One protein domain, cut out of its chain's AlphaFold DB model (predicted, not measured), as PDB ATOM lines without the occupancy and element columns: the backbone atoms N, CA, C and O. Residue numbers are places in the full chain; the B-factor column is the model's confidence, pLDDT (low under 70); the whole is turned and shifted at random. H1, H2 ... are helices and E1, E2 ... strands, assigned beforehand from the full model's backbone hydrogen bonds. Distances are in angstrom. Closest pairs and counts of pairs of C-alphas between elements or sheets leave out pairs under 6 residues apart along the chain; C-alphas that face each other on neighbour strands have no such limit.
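What this domain is: This is residues 558 to 575 and 583 to 669 of the 815 residues of an uncharacterized protein of bacterium 1XD8-76 (UniProt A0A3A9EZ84). Two strongly twisted sheets lie face to face as a sandwich, a five-stranded sheet E3 - E2 - E1 - E7 - E8 and a smaller three-stranded one E4 - E5 - E6. The short helix H1 lies out at one end and only grazes the larger sheet, and a long link, residues 610 to 623, crosses from E3 to E4. The printed part has 105 residues with one named helix and eight named strands, in the order E1 H1 E2 E3 E4 E5 E6 E7 E8, both sheets being antiparallel throughout. It is mostly strand and compact, with a radius of gyration of the C-alphas of 12.9 A and a rounded outline of 35 by 29 by 24 A.

Where its parts are: E1, residues 559 to 564, begins with C-alpha 559 at (-272.134, -221.279, -216.275) and is 16.3 A long. H1 is residues 567 to 571, 7.7 A. E2, residues 593 to 599, is 17.1 A long, and E3, residues 604 to 609, 16.8 A. E4, residues 624 to 631, is the longest strand by residues, 21.6 A, with C-alpha 624 at (-261.376, -223.373, -220.272). E5 is residues 634 to 639, 16.8 A, and E6 residues 642 to 648, 17.8 A. E7, residues 655 to 661, is 19.9 A long; E8, residues 664 to 667, is 10.3 A long and ends with C-alpha 667 at (-275.518, -210.297, -219.175).

How they stand to each other: In the larger sheet E1 is antiparallel to E7, with N 561 and O 658 3.0 A apart, and to E2, with N 562 and O 596 2.8 A apart. The edge strands are E3, in a hairpin with E2 through N 606 and O 597 at 2.9 A, and E8, in a hairpin with E7 through N 659 and O 666 at 2.8 A. E4, E5 and E6 form a meander, each strand the antiparallel neighbour of the one before; N 628 and O 636 are 2.9 A apart, N 637 and O 645 2.8 A. The strands of the two sheets stand at 25 degrees. E1 and E5 are near each other, and the closest C-alphas of E6 and E8, Cys 644 and Val 665, are 6.0 A apart. H1 grazes the larger sheet with residues 567 to 570; 0 of its 1 O i to N i+4 pairs are within hydrogen-bond range, but 2 of its 2 O i to N i+3 pairs are.

The domain as a whole: The C-alphas of Trp 573 and Arg 630, the two farthest apart, are 35.5 A apart. Residues 576 to 582 are not printed, and C-alphas 575 and 583 are 12.7 A apart across this cut. The link from E3 to E4 is long; within it residues 618 to 619 pair antiparallel with residues 624 to 625 of E4. Mean pLDDT of the printed part is 86.7, and residues 610 to 615 and 650 to 651 are under 70.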
ATOM      1  N   ARG A 558    -276.774-222.724-215.377       95.38
ATOM      2  CA  ARG A 558    -275.888-221.977-216.271       95.38
ATOM      3  C   ARG A 558    -274.453-221.964-215.750       95.38
ATOM      4  O   ARG A 558    -274.182-222.274-214.593       95.38
ATOM      5  N   ARG A 559    -273.528-221.579-216.625       95.56
ATOM      6  CA  ARG A 559    -272.134-221.279-216.275       95.56
ATOM      7  C   ARG A 559    -271.951-219.774-216.193       95.56
ATOM      8  O   ARG A 559    -272.603-219.049-216.939       95.56
ATOM      9  N   PHE A 560    -271.063-219.312-215.324       96.06
ATOM     10  CA  PHE A 560    -270.934-217.888-215.036       96.06
ATOM     11  C   PHE A 560    -269.494-217.404-215.141       96.06
ATOM     12  O   PHE A 560    -268.567-218.072-214.676       96.06
ATOM     13  N   ILE A 561    -269.337-216.207-215.703       94.31
ATOM     14  CA  ILE A 561    -268.131-215.387-215.587       94.31
ATOM     15  C   ILE A 561    -268.535-214.139-214.809       94.31
ATOM     16  O   ILE A 561    -269.309-213.327-215.313       94.31
ATOM     17  N   VAL A 562    -268.027-213.987-213.590       94.06
ATOM     18  CA  VAL A 562    -268.254-212.799-212.760       94.06
ATOM     19  C   VAL A 562    -266.968-211.991-212.716       94.06
ATOM     20  O   VAL A 562    -265.953-212.471-212.220       94.06
ATOM     21  N   GLU A 563    -267.003-210.773-213.233       91.44
ATOM     22  CA  GLU A 563    -265.932-209.790-213.128       91.44
ATOM     23  C   GLU A 563    -266.270-208.806-212.006       91.44
ATOM     24  O   GLU A 563    -267.332-208.182-212.011       91.44
ATOM     25  N   ILE A 564    -265.364-208.668-211.039       89.44
ATOM     26  CA  ILE A 564    -265.532-207.791-209.877       89.44
ATOM     27  C   ILE A 564    -264.576-206.607-210.010       89.44
ATOM     28  O   ILE A 564    -263.365-206.762-209.827       89.44
ATOM     29  N   ASN A 565    -265.125-205.432-210.310       84.25
ATOM     30  CA  ASN A 565    -264.403-204.164-210.436       84.25
ATOM     31  C   ASN A 565    -264.474-203.326-209.151       84.25
ATOM     32  O   ASN A 565    -263.485-202.695-208.777       84.25
ATOM     33  N   ASP A 566    -265.602-203.379-208.444       85.31
ATOM     34  CA  ASP A 566    -265.826-202.723-207.160       85.31
ATOM     35  C   ASP A 566    -266.235-203.751-206.098       85.31
ATOM     36  O   ASP A 566    -267.349-204.271-206.078       85.31
ATOM     37  N   ARG A 567    -265.306-204.046-205.186       87.62
ATOM     38  CA  ARG A 567    -265.541-204.993-204.087       87.62
ATOM     39  C   ARG A 567    -266.398-204.405-202.970       87.62
ATOM     40  O   ARG A 567    -266.892-205.183-202.162       87.62
ATOM     41  N   SER A 568    -266.579-203.085-202.902       86.44
ATOM     42  CA  SER A 568    -267.458-202.477-201.895       86.44
ATOM     43  C   SER A 568    -268.922-202.878-202.103       86.44
ATOM     44  O   SER A 568    -269.665-202.987-201.135       86.44
ATOM     45  N   LEU A 569    -269.311-203.248-203.330       87.50
ATOM     46  CA  LEU A 569    -270.622-203.837-203.622       87.50
ATOM     47  C   LEU A 569    -270.844-205.178-202.913       87.50
ATOM     48  O   LEU A 569    -271.978-205.553-202.646       87.50
ATOM     49  N   LEU A 570    -269.775-205.879-202.531       89.25
ATOM     50  CA  LEU A 570    -269.880-207.062-201.683       89.25
ATOM     51  C   LEU A 570    -270.151-206.704-200.219       89.25
ATOM     52  O   LEU A 570    -270.147-207.608-199.400       89.25
ATOM     53  N   GLU A 571    -270.316-205.444-199.818       89.50
ATOM     54  CA  GLU A 571    -270.856-205.079-198.495       89.50
ATOM     55  C   GLU A 571    -272.385-205.055-198.494       89.50
ATOM     56  O   GLU A 571    -273.011-205.248-197.451       89.50
ATOM     57  N   ASP A 572    -272.974-204.873-199.671       90.56
ATOM     58  CA  ASP A 572    -274.405-204.873-199.878       90.56
ATOM     59  C   ASP A 572    -274.961-206.309-199.867       90.56
ATOM     60  O   ASP A 572    -274.396-207.256-200.431       90.56
ATOM     61  N   TRP A 573    -276.083-206.472-199.164       92.25
ATOM     62  CA  TRP A 573    -276.676-207.775-198.903       92.25
ATOM     63  C   TRP A 573    -277.199-208.471-200.163       92.25
ATOM     64  O   TRP A 573    -277.046-209.685-200.257       92.25
ATOM     65  N   ASP A 574    -277.751-207.757-201.145       91.94
ATOM     66  CA  ASP A 574    -278.322-208.404-202.332       91.94
ATOM     67  C   ASP A 574    -277.233-209.029-203.214       91.94
ATOM     68  O   ASP A 574    -277.429-210.117-203.761       91.94
ATOM     69  N   TYR A 575    -276.071-208.374-203.336       93.94
ATOM     70  CA  TYR A 575    -274.932-208.937-204.071       93.94
ATOM     71  C   TYR A 575    -274.395-210.186-203.373       93.94
ATOM     72  O   TYR A 575    -274.166-211.206-204.027       93.94
ATOM     73  N   GLY A 583    -273.818-220.603-204.707       95.19
ATOM     74  CA  GLY A 583    -272.816-221.440-204.044       95.19
ATOM     75  C   GLY A 583    -271.391-220.881-204.115       95.19
ATOM     76  O   GLY A 583    -270.433-221.640-203.958       95.19
ATOM     77  N   ILE A 584    -271.236-219.580-204.369       95.31
ATOM     78  CA  ILE A 584    -269.942-218.894-204.370       95.31
ATOM     79  C   ILE A 584    -269.601-218.495-202.933       95.31
ATOM     80  O   ILE A 584    -270.319-217.737-202.288       95.31
ATOM     81  N   ASP A 585    -268.466-218.988-202.443       94.19
ATOM     82  CA  ASP A 585    -267.893-218.584-201.161       94.19
ATOM     83  C   ASP A 585    -267.323-217.158-201.245       94.19
ATOM     84  O   ASP A 585    -266.355-216.910-201.971       94.19
ATOM     85  N   ILE A 586    -267.937-216.231-200.506       92.75
ATOM     86  CA  ILE A 586    -267.558-214.813-200.455       92.75
ATOM     87  C   ILE A 586    -266.199-214.621-199.779       92.75
ATOM     88  O   ILE A 586    -265.427-213.757-200.198       92.75
ATOM     89  N   ASP A 587    -265.864-215.445-198.781       91.31
ATOM     90  CA  ASP A 587    -264.601-215.330-198.040       91.31
ATOM     91  C   ASP A 587    -263.386-215.652-198.927       91.31
ATOM     92  O   ASP A 587    -262.265-215.205-198.663       91.31
ATOM     93  N   SER A 588    -263.614-216.394-200.015       92.38
ATOM     94  CA  SER A 588    -262.616-216.705-201.040       92.38
ATOM     95  C   SER A 588    -262.378-215.556-202.036       92.38
ATOM     96  O   SER A 588    -261.422-215.614-202.812       92.38
ATOM     97  N   ILE A 589    -263.183-214.485-202.011       91.81
ATOM     98  CA  ILE A 589    -263.019-213.297-202.868       91.81
ATOM     99  C   ILE A 589    -262.018-212.326-202.222       91.81
ATOM    100  O   ILE A 589    -262.358-211.264-201.695       91.81
ATOM    101  N   THR A 590    -260.739-212.698-202.243       89.25
ATOM    102  CA  THR A 590    -259.652-211.878-201.697       89.25
ATOM    103  C   THR A 590    -259.310-210.683-202.601       89.25
ATOM    104  O   THR A 590    -259.767-210.569-203.739       89.25
ATOM    105  N   GLY A 591    -258.494-209.746-202.102       84.31
ATOM    106  CA  GLY A 591    -258.178-208.494-202.811       84.31
ATOM    107  C   GLY A 591    -257.467-208.663-204.162       84.31
ATOM    108  O   GLY A 591    -257.443-207.731-204.960       84.31
ATOM    109  N   ASP A 592    -256.900-209.835-204.432       85.88
ATOM    110  CA  ASP A 592    -256.301-210.196-205.712       85.88
ATOM    111  C   ASP A 592    -257.300-210.808-206.703       85.88
ATOM    112  O   ASP A 592    -257.051-210.707-207.901       85.88
ATOM    113  N   VAL A 593    -258.428-211.368-206.246       89.31
ATOM    114  CA  VAL A 593    -259.442-212.039-207.083       89.31
ATOM    115  C   VAL A 593    -260.232-211.024-207.890       89.31
ATOM    116  O   VAL A 593    -260.905-210.171-207.318       89.31
ATOM    117  N   HIS A 594    -260.172-211.122-209.214       87.88
ATOM    118  CA  HIS A 594    -260.875-210.229-210.136       87.88
ATOM    119  C   HIS A 594    -261.980-210.953-210.914       87.88
ATOM    120  O   HIS A 594    -263.009-210.347-211.203       87.88
ATOM    121  N   TYR A 595    -261.788-212.244-211.200       91.50
ATOM    122  CA  TYR A 595    -262.757-213.075-211.907       91.50
ATOM    123  C   TYR A 595    -263.180-214.270-211.060       91.50
ATOM    124  O   TYR A 595    -262.345-214.917-210.422       91.50
ATOM    125  N   ILE A 596    -264.465-214.603-211.123       94.38
ATOM    126  CA  ILE A 596    -265.021-215.849-210.601       94.38
ATOM    127  C   ILE A 596    -265.616-216.617-211.771       94.38
ATOM    128  O   ILE A 596    -266.486-216.105-212.477       94.38
ATOM    129  N   ILE A 597    -265.142-217.843-211.972       95.12
ATOM    130  CA  ILE A 597    -265.644-218.739-213.015       95.12
ATOM    131  C   ILE A 597    -266.404-219.866-212.328       95.12
ATOM    132  O   ILE A 597    -265.793-220.703-211.659       95.12
ATOM    133  N   ALA A 598    -267.731-219.852-212.438       96.00
ATOM    134  CA  ALA A 598    -268.604-220.682-211.612       96.00
ATOM    135  C   ALA A 598    -269.499-221.623-212.430       96.00
ATOM    136  O   ALA A 598    -270.037-221.258-213.477       96.00
ATOM    137  N   ASP A 599    -269.674-222.832-211.899       95.56
ATOM    138  CA  ASP A 599    -270.666-223.831-212.302       95.56
ATOM    139  C   ASP A 599    -271.486-224.206-211.049       95.56
ATOM    140  O   ASP A 599    -271.112-225.135-210.316       95.56
ATOM    141  N   PRO A 600    -272.573-223.463-210.753       94.75
ATOM    142  CA  PRO A 600    -273.396-223.699-209.568       94.75
ATOM    143  C   PRO A 600    -274.011-225.101-209.536       94.75
ATOM    144  O   PRO A 600    -274.048-225.729-208.479       94.75
ATOM    145  N   ARG A 601    -274.409-225.655-210.691       92.38
ATOM    146  CA  ARG A 601    -274.915-227.035-210.803       92.38
ATOM    147  C   ARG A 601    -273.863-228.057-210.371       92.38
ATOM    148  O   ARG A 601    -274.194-229.052-209.724       92.38
ATOM    149  N   GLY A 602    -272.603-227.814-210.721       89.00
ATOM    150  CA  GLY A 602    -271.456-228.605-210.279       89.00
ATOM    151  C   GLY A 602    -271.006-228.328-208.838       89.00
ATOM    152  O   GLY A 602    -270.187-229.095-208.318       89.00
ATOM    153  N   GLY A 603    -271.516-227.266-208.203       89.62
ATOM    154  CA  GLY A 603    -271.136-226.813-206.862       89.62
ATOM    155  C   GLY A 603    -269.683-226.341-206.777       89.62
ATOM    156  O   GLY A 603    -268.997-226.640-205.797       89.62
ATOM    157  N   LYS A 604    -269.167-225.706-207.836       91.31
ATOM    158  CA  LYS A 604    -267.753-225.325-207.944       91.31
ATOM    159  C   LYS A 604    -267.588-223.910-208.491       91.31
ATOM    160  O   LYS A 604    -268.268-223.521-209.436       91.31
ATOM    161  N   ALA A 605    -266.604-223.200-207.952       95.31
ATOM    162  CA  ALA A 605    -266.152-221.909-208.445       95.31
ATOM    163  C   ALA A 605    -264.621-221.833-208.387       95.31
ATOM    164  O   ALA A 605    -264.006-222.325-207.437       95.31
ATOM    165  N   ASP A 606    -264.018-221.210-209.396       94.94
ATOM    166  CA  ASP A 606    -262.606-220.836-209.392       94.94
ATOM    167  C   ASP A 606    -262.466-219.328-209.205       94.94
ATOM    168  O   ASP A 606    -263.111-218.541-209.896       94.94
ATOM    169  N   TYR A 607    -261.574-218.944-208.296       93.69
ATOM    170  CA  TYR A 607    -261.282-217.561-207.934       93.69
ATOM    171  C   TYR A 607    -259.957-217.178-208.570       93.69
ATOM    172  O   TYR A 607    -258.893-217.676-208.187       93.69
ATOM    173  N   LEU A 608    -260.021-216.346-209.600       89.69
ATOM    174  CA  LEU A 608    -258.874-216.016-210.427       89.69
ATOM    175  C   LEU A 608    -258.483-214.553-210.215       89.69
ATOM    176  O   LEU A 608    -259.355-213.682-210.150       89.69
ATOM    177  N   PRO A 609    -257.176-214.248-210.133       84.31
ATOM    178  CA  PRO A 609    -256.730-212.869-210.089       84.31
ATOM    179  C   PRO A 609    -256.963-212.159-211.428       84.31
ATOM    180  O   PRO A 609    -257.496-212.749-212.366       84.31
ATOM    181  N   SER A 610    -256.536-210.898-211.548       68.56
ATOM    182  CA  SER A 610    -256.499-210.234-212.858       68.56
ATOM    183  C   SER A 610    -255.653-211.055-213.842       68.56
ATOM    184  O   SER A 610    -254.474-211.321-213.599       68.56
ATOM    185  N   LEU A 611    -256.279-211.492-214.936       61.75
ATOM    186  CA  LEU A 611    -255.665-212.309-215.994       61.75
ATOM    187  C   LEU A 611    -255.087-211.455-217.127       61.75
ATOM    188  O   LEU A 611    -254.550-211.968-218.110       61.75
ATOM    189  N   VAL A 612    -255.150-210.139-216.952       57.88
ATOM    190  CA  VAL A 612    -254.547-209.145-217.821       57.88
ATOM    191  C   VAL A 612    -253.025-209.355-217.866       57.88
ATOM    192  O   VAL A 612    -252.304-208.991-216.941       57.88
ATOM    193  N   GLY A 613    -252.529-209.949-218.959       53.12
ATOM    194  CA  GLY A 613    -251.114-209.882-219.349       53.12
ATOM    195  C   GLY A 613    -250.301-211.184-219.412       53.12
ATOM    196  O   GLY A 613    -249.164-211.116-219.873       53.12
ATOM    197  N   ASP A 614    -250.816-212.361-219.014       61.16
ATOM    198  CA  ASP A 614    -250.068-213.632-219.183       61.16
ATOM    199  C   ASP A 614    -250.456-214.439-220.440       61.16
ATOM    200  O   ASP A 614    -249.665-215.275-220.887       61.16
ATOM    201  N   GLY A 615    -251.626-214.151-221.032       61.16
ATOM    202  CA  GLY A 615    -252.142-214.769-222.261       61.16
ATOM    203  C   GLY A 615    -252.449-216.265-222.139       61.16
ATOM    204  O   GLY A 615    -252.500-216.961-223.154       61.16
ATOM    205  N   ARG A 616    -252.578-216.800-220.916       70.31
ATOM    206  CA  ARG A 616    -252.702-218.244-220.684       70.31
ATOM    207  C   ARG A 616    -254.149-218.670-220.497       70.31
ATOM    208  O   ARG A 616    -254.872-218.126-219.670       70.31
ATOM    209  N   GLU A 617    -254.512-219.741-221.188       84.56
ATOM    210  CA  GLU A 617    -255.717-220.509-220.891       84.56
ATOM    211  C   GLU A 617    -255.650-221.103-219.480       84.56
ATOM    212  O   GLU A 617    -254.611-221.624-219.047       84.56
ATOM    213  N   ARG A 618    -256.778-221.078-218.771       87.38
ATOM    214  CA  ARG A 618    -256.930-221.716-217.465       87.38
ATOM    215  C   ARG A 618    -258.089-222.688-217.492       87.38
ATOM    216  O   ARG A 618    -259.202-222.344-217.864       87.38
ATOM    217  N   LYS A 619    -257.825-223.915-217.053       90.12
ATOM    218  CA  LYS A 619    -258.886-224.885-216.795       90.12
ATOM    219  C   LYS A 619    -259.551-224.531-215.474       90.12
ATOM    220  O   LYS A 619    -258.870-224.496-214.453       90.12
ATOM    221  N   THR A 620    -260.849-224.292-215.533       91.31
ATOM    222  CA  THR A 620    -261.721-223.978-214.402       91.31
ATOM    223  C   THR A 620    -262.810-225.044-214.294       91.31
ATOM    224  O   THR A 620    -262.916-225.941-215.137       91.31
ATOM    225  N   ALA A 621    -263.635-224.944-213.268       81.94
ATOM    226  CA  ALA A 621    -264.791-225.771-213.024       81.94
ATOM    227  C   ALA A 621    -265.862-225.614-214.105       81.94
ATOM    228  O   ALA A 621    -266.506-226.605-214.435       81.94
ATOM    229  N   ALA A 622    -266.009-224.415-214.678       88.81
ATOM    230  CA  ALA A 622    -267.010-224.138-215.708       88.81
ATOM    231  C   ALA A 622    -266.481-224.312-217.146       88.81
ATOM    232  O   ALA A 622    -267.255-224.240-218.097       88.81
ATOM    233  N   GLY A 623    -265.178-224.542-217.330       90.75
ATOM    234  CA  GLY A 623    -264.569-224.710-218.652       90.75
ATOM    235  C   GLY A 623    -263.166-224.124-218.756       90.75
ATOM    236  O   GLY A 623    -262.510-223.806-217.760       90.75
ATOM    237  N   THR A 624    -262.670-223.993-219.979       92.19
ATOM    238  CA  THR A 624    -261.376-223.373-220.272       92.19
ATOM    239  C   THR A 624    -261.565-221.876-220.460       92.19
ATOM    240  O   THR A 624    -262.074-221.439-221.486       92.19
ATOM    241  N   PHE A 625    -261.170-221.099-219.461       90.50
ATOM    242  CA  PHE A 625    -261.267-219.647-219.469       90.50
ATOM    243  C   PHE A 625    -260.013-219.021-220.081       90.50
ATOM    244  O   PHE A 625    -258.890-219.420-219.741       90.50
ATOM    245  N   SER A 626    -260.179-218.050-220.974       87.94
ATOM    246  CA  SER A 626    -259.057-217.358-221.610       87.94
ATOM    247  C   SER A 626    -259.415-215.945-222.062       87.94
ATOM    248  O   SER A 626    -260.579-215.547-222.087       87.94
ATOM    249  N   PHE A 627    -258.379-215.180-222.409       85.94
ATOM    250  CA  PHE A 627    -258.503-213.831-222.941       85.94
ATOM    251  C   PHE A 627    -257.680-213.688-224.207       85.94
ATOM    252  O   PHE A 627    -256.560-214.196-224.303       85.94
ATOM    253  N   GLU A 628    -258.203-212.901-225.131       85.38
ATOM    254  CA  GLU A 628    -257.444-212.337-226.232       85.38
ATOM    255  C   GLU A 628    -257.198-210.860-225.931       85.38
ATOM    256  O   GLU A 628    -258.137-210.079-225.762       85.38
ATOM    257  N   VAL A 629    -255.925-210.470-225.846       83.31
ATOM    258  CA  VAL A 629    -255.555-209.058-225.726       83.31
ATOM    259  C   VAL A 629    -255.770-208.408-227.086       83.31
ATOM    260  O   VAL A 629    -255.003-208.665-228.013       83.31
ATOM    261  N   ARG A 630    -256.802-207.568-227.203       79.19
ATOM    262  CA  ARG A 630    -256.974-206.688-228.368       79.19
ATOM    263  C   ARG A 630    -256.009-205.517-228.254       79.19
ATOM    264  O   ARG A 630    -255.264-205.226-229.185       79.19
ATOM    265  N   ARG A 631    -255.986-204.901-227.071       79.06
ATOM    266  CA  ARG A 631    -255.139-203.760-226.722       79.06
ATOM    267  C   ARG A 631    -254.958-203.701-225.204       79.06
ATOM    268  O   ARG A 631    -255.662-204.383-224.464       79.06
ATOM    269  N   GLU A 632    -253.999-202.924-224.712       79.19
ATOM    270  CA  GLU A 632    -253.842-202.743-223.263       79.19
ATOM    271  C   GLU A 632    -255.136-202.170-222.669       79.19
ATOM    272  O   GLU A 632    -255.595-201.128-223.108       79.19
ATOM    273  N   GLY A 633    -255.764-202.857-221.712       76.12
ATOM    274  CA  GLY A 633    -257.051-202.444-221.147       76.12
ATOM    275  C   GLY A 633    -258.300-202.892-221.920       76.12
ATOM    276  O   GLY A 633    -259.401-202.636-221.438       76.12
ATOM    277  N   VAL A 634    -258.164-203.569-223.068       80.12
ATOM    278  CA  VAL A 634    -259.294-204.112-223.845       80.12
ATOM    279  C   VAL A 634    -259.047-205.576-224.185       80.12
ATOM    280  O   VAL A 634    -258.128-205.930-224.934       80.12
ATOM    281  N   TYR A 635    -259.897-206.434-223.634       83.12
ATOM    282  CA  TYR A 635    -259.760-207.879-223.707       83.12
ATOM    283  C   TYR A 635    -261.053-208.502-224.193       83.12
ATOM    284  O   TYR A 635    -262.129-208.167-223.706       83.12
ATOM    285  N   LYS A 636    -260.933-209.474-225.091       87.31
ATOM    286  CA  LYS A 636    -262.049-210.346-225.440       87.31
ATOM    287  C   LYS A 636    -261.990-211.595-224.576       87.31
ATOM    288  O   LYS A 636    -260.931-212.217-224.467       87.31
ATOM    289  N   VAL A 637    -263.100-211.921-223.930       88.62
ATOM    290  CA  VAL A 637    -263.206-212.986-222.933       88.62
ATOM    291  C   VAL A 637    -263.784-214.238-223.577       88.62
ATOM    292  O   VAL A 637    -264.766-214.158-224.317       88.62
ATOM    293  N   TYR A 638    -263.195-215.395-223.274       90.94
ATOM    294  CA  TYR A 638    -263.616-216.677-223.826       90.94
ATOM    295  C   TYR A 638    -263.827-217.740-222.747       90.94
ATOM    296  O   TYR A 638    -263.064-217.827-221.780       90.94
ATOM    297  N   LEU A 639    -264.817-218.605-222.969       91.69
ATOM    298  CA  LEU A 639    -265.038-219.837-222.213       91.69
ATOM    299  C   LEU A 639    -265.178-221.009-223.190       91.69
ATOM    300  O   LEU A 639    -266.010-220.981-224.086       91.69
ATOM    301  N   ASP A 640    -264.326-222.024-223.050       92.06
ATOM    302  CA  ASP A 640    -264.212-223.160-223.982       92.06
ATOM    303  C   ASP A 640    -264.009-222.742-225.453       92.06
ATOM    304  O   ASP A 640    -264.434-223.423-226.382       92.06
ATOM    305  N   GLY A 641    -263.329-221.611-225.669       88.94
ATOM    306  CA  GLY A 641    -263.085-221.046-227.000       88.94
ATOM    307  C   GLY A 641    -264.274-220.285-227.597       88.94
ATOM    308  O   GLY A 641    -264.121-219.672-228.652       88.94
ATOM    309  N   MET A 642    -265.427-220.264-226.922       91.38
ATOM    310  CA  MET A 642    -266.562-219.417-227.277       91.38
ATOM    311  C   MET A 642    -266.323-217.991-226.777       91.38
ATOM    312  O   MET A 642    -265.938-217.797-225.628       91.38
ATOM    313  N   SER A 643    -266.555-216.992-227.631       92.31
ATOM    314  CA  SER A 643    -266.520-215.579-227.241       92.31
ATOM    315  C   SER A 643    -267.695-215.256-226.323       92.31
ATOM    316  O   SER A 643    -268.840-215.363-226.753       92.31
ATOM    317  N   CYS A 644    -267.422-214.798-225.104       89.88
ATOM    318  CA  CYS A 644    -268.459-214.430-224.137       89.88
ATOM    319  C   CYS A 644    -268.724-212.921-224.071       89.88
ATOM    320  O   CYS A 644    -269.757-212.501-223.565       89.88
ATOM    321  N   GLY A 645    -267.805-212.100-224.575       85.25
ATOM    322  CA  GLY A 645    -267.941-210.647-224.603       85.25
ATOM    323  C   GLY A 645    -266.629-209.953-224.273       85.25
ATOM    324  O   GLY A 645    -265.599-210.604-224.084       85.25
ATOM    325  N   ASP A 646    -266.680-208.630-224.185       81.88
ATOM    326  CA  ASP A 646    -265.497-207.818-223.935       81.88
ATOM    327  C   ASP A 646    -265.400-207.401-222.463       81.88
ATOM    328  O   ASP A 646    -266.400-207.124-221.793       81.88
ATOM    329  N   SER A 647    -264.172-207.357-221.960       79.44
ATOM    330  CA  SER A 647    -263.797-206.705-220.710       79.44
ATOM    331  C   SER A 647    -262.925-205.512-221.071       79.44
ATOM    332  O   SER A 647    -261.866-205.653-221.692       79.44
ATOM    333  N   THR A 648    -263.415-204.317-220.758       76.38
ATOM    334  CA  THR A 648    -262.827-203.065-221.221       76.38
ATOM    335  C   THR A 648    -262.721-202.077-220.079       76.38
ATOM    336  O   THR A 648    -263.610-201.966-219.241       76.38
ATOM    337  N   ILE A 649    -261.628-201.320-220.048       76.00
ATOM    338  CA  ILE A 649    -261.484-200.235-219.081       76.00
ATOM    339  C   ILE A 649    -262.316-198.994-219.426       76.00
ATOM    340  O   ILE A 649    -262.451-198.128-218.570       76.00
ATOM    341  N   PHE A 650    -262.893-198.931-220.634       69.88
ATOM    342  CA  PHE A 650    -263.824-197.873-221.044       69.88
ATOM    343  C   PHE A 650    -265.197-197.977-220.369       69.88
ATOM    344  O   PHE A 650    -265.888-196.973-220.252       69.88
ATOM    345  N   SER A 651    -265.586-199.171-219.916       69.94
ATOM    346  CA  SER A 651    -266.847-199.415-219.216       69.94
ATOM    347  C   SER A 651    -266.623-200.481-218.148       69.94
ATOM    348  O   SER A 651    -266.485-201.670-218.448       69.94
ATOM    349  N   LYS A 652    -266.538-200.037-216.891       70.19
ATOM    350  CA  LYS A 652    -266.296-200.891-215.722       70.19
ATOM    351  C   LYS A 652    -267.475-200.823-214.753       70.19
ATOM    352  O   LYS A 652    -267.371-200.132-213.739       70.19
ATOM    353  N   PRO A 653    -268.584-201.535-215.023       77.06
ATOM    354  CA  PRO A 653    -269.609-201.710-214.001       77.06
ATOM    355  C   PRO A 653    -268.975-202.369-212.772       77.06
ATOM    356  O   PRO A 653    -268.077-203.209-212.911       77.06
ATOM    357  N   GLY A 654    -269.430-201.997-211.573       83.62
ATOM    358  CA  GLY A 654    -268.832-202.477-210.323       83.62
ATOM    359  C   GLY A 654    -268.782-204.008-210.238       83.62
ATOM    360  O   GLY A 654    -267.758-204.567-209.845       83.62
ATOM    361  N   ILE A 655    -269.826-204.697-210.704       88.31
ATOM    362  CA  ILE A 655    -269.812-206.138-210.982       88.31
ATOM    363  C   ILE A 655    -270.440-206.375-212.358       88.31
ATOM    364  O   ILE A 655    -271.518-205.862-212.648       88.31
ATOM    365  N   LYS A 656    -269.784-207.186-213.191       89.81
ATOM    366  CA  LYS A 656    -270.332-207.710-214.450       89.81
ATOM    367  C   LYS A 656    -270.487-209.216-214.326       89.81
ATOM    368  O   LYS A 656    -269.549-209.896-213.924       89.81
ATOM    369  N   MET A 657    -271.644-209.752-214.692       94.06
ATOM    370  CA  MET A 657    -271.886-211.194-214.679       94.06
ATOM    371  C   MET A 657    -272.421-211.639-216.032       94.06
ATOM    372  O   MET A 657    -273.483-211.202-216.466       94.06
ATOM    373  N   LEU A 658    -271.671-212.520-216.684       94.62
ATOM    374  CA  LEU A 658    -272.064-213.184-217.919       94.62
ATOM    375  C   LEU A 658    -272.594-214.574-217.581       94.62
ATOM    376  O   LEU A 658    -271.958-215.313-216.828       94.62
ATOM    377  N   MET A 659    -273.738-214.921-218.154       95.50
ATOM    378  CA  MET A 659    -274.435-216.187-217.975       95.50
ATOM    379  C   MET A 659    -274.401-216.954-219.290       95.50
ATOM    380  O   MET A 659    -274.849-216.441-220.311       95.50
ATOM    381  N   ILE A 660    -273.893-218.182-219.265       94.25
ATOM    382  CA  ILE A 660    -273.670-218.994-220.461       94.25
ATOM    383  C   ILE A 660    -274.510-220.272-220.397       94.25
ATOM    384  O   ILE A 660    -274.397-221.045-219.434       94.25
ATOM    385  N   LYS A 661    -275.312-220.521-221.439       90.38
ATOM    386  CA  LYS A 661    -276.118-221.741-221.635       90.38
ATOM    387  C   LYS A 661    -276.212-222.042-223.132       90.38
ATOM    388  O   LYS A 661    -276.484-221.133-223.887       90.38
ATOM    389  N   ASP A 662    -275.974-223.286-223.552       85.25
ATOM    390  CA  ASP A 662    -276.196-223.743-224.941       85.25
ATOM    391  C   ASP A 662    -275.667-222.781-226.034       85.25
ATOM    392  O   ASP A 662    -276.362-222.460-226.990       85.25
ATOM    393  N   ASP A 663    -274.431-222.298-225.865       82.00
ATOM    394  CA  ASP A 663    -273.755-221.335-226.753       82.00
ATOM    395  C   ASP A 663    -274.419-219.946-226.872       82.00
ATOM    396  O   ASP A 663    -274.088-219.167-227.766       82.00
ATOM    397  N   THR A 664    -275.294-219.578-225.937       88.81
ATOM    398  CA  THR A 664    -275.762-218.200-225.746       88.81
ATOM    399  C   THR A 664    -275.075-217.566-224.540       88.81
ATOM    400  O   THR A 664    -274.765-218.238-223.546       88.81
ATOM    401  N   VAL A 665    -274.798-216.263-224.637       92.00
ATOM    402  CA  VAL A 665    -274.310-215.458-223.513       92.00
ATOM    403  C   VAL A 665    -275.263-214.306-223.265       92.00
ATOM    404  O   VAL A 665    -275.532-213.506-224.153       92.00
ATOM    405  N   GLU A 666    -275.728-214.215-222.028       92.19
ATOM    406  CA  GLU A 666    -276.577-213.135-221.540       92.19
ATOM    407  C   GLU A 666    -275.846-212.393-220.416       92.19
ATOM    408  O   GLU A 666    -275.104-213.000-219.639       92.19
ATOM    409  N   THR A 667    -276.046-211.080-220.304       90.62
ATOM    410  CA  THR A 667    -275.518-210.297-219.175       90.62
ATOM    411  C   THR A 667    -276.594-210.179-218.106       90.62
ATOM    412  O   THR A 667    -277.729-209.815-218.403       90.62
ATOM    413  N   PHE A 668    -276.249-210.494-216.860       92.19
ATOM    414  CA  PHE A 668    -277.162-210.333-215.735       92.19
ATOM    415  C   PHE A 668    -277.307-208.850-215.375       92.19
ATOM    416  O   PHE A 668    -276.306-208.146-215.230       92.19
ATOM    417  N   ASN A 669    -278.547-208.392-215.199       86.31
ATOM    418  CA  ASN A 669    -278.834-207.010-214.838       86.31
ATOM    419  C   ASN A 669    -278.696-206.788-213.316       86.31
ATOM    420  O   ASN A 669    -279.447-207.371-212.527       86.31
TER     421      ASN A 669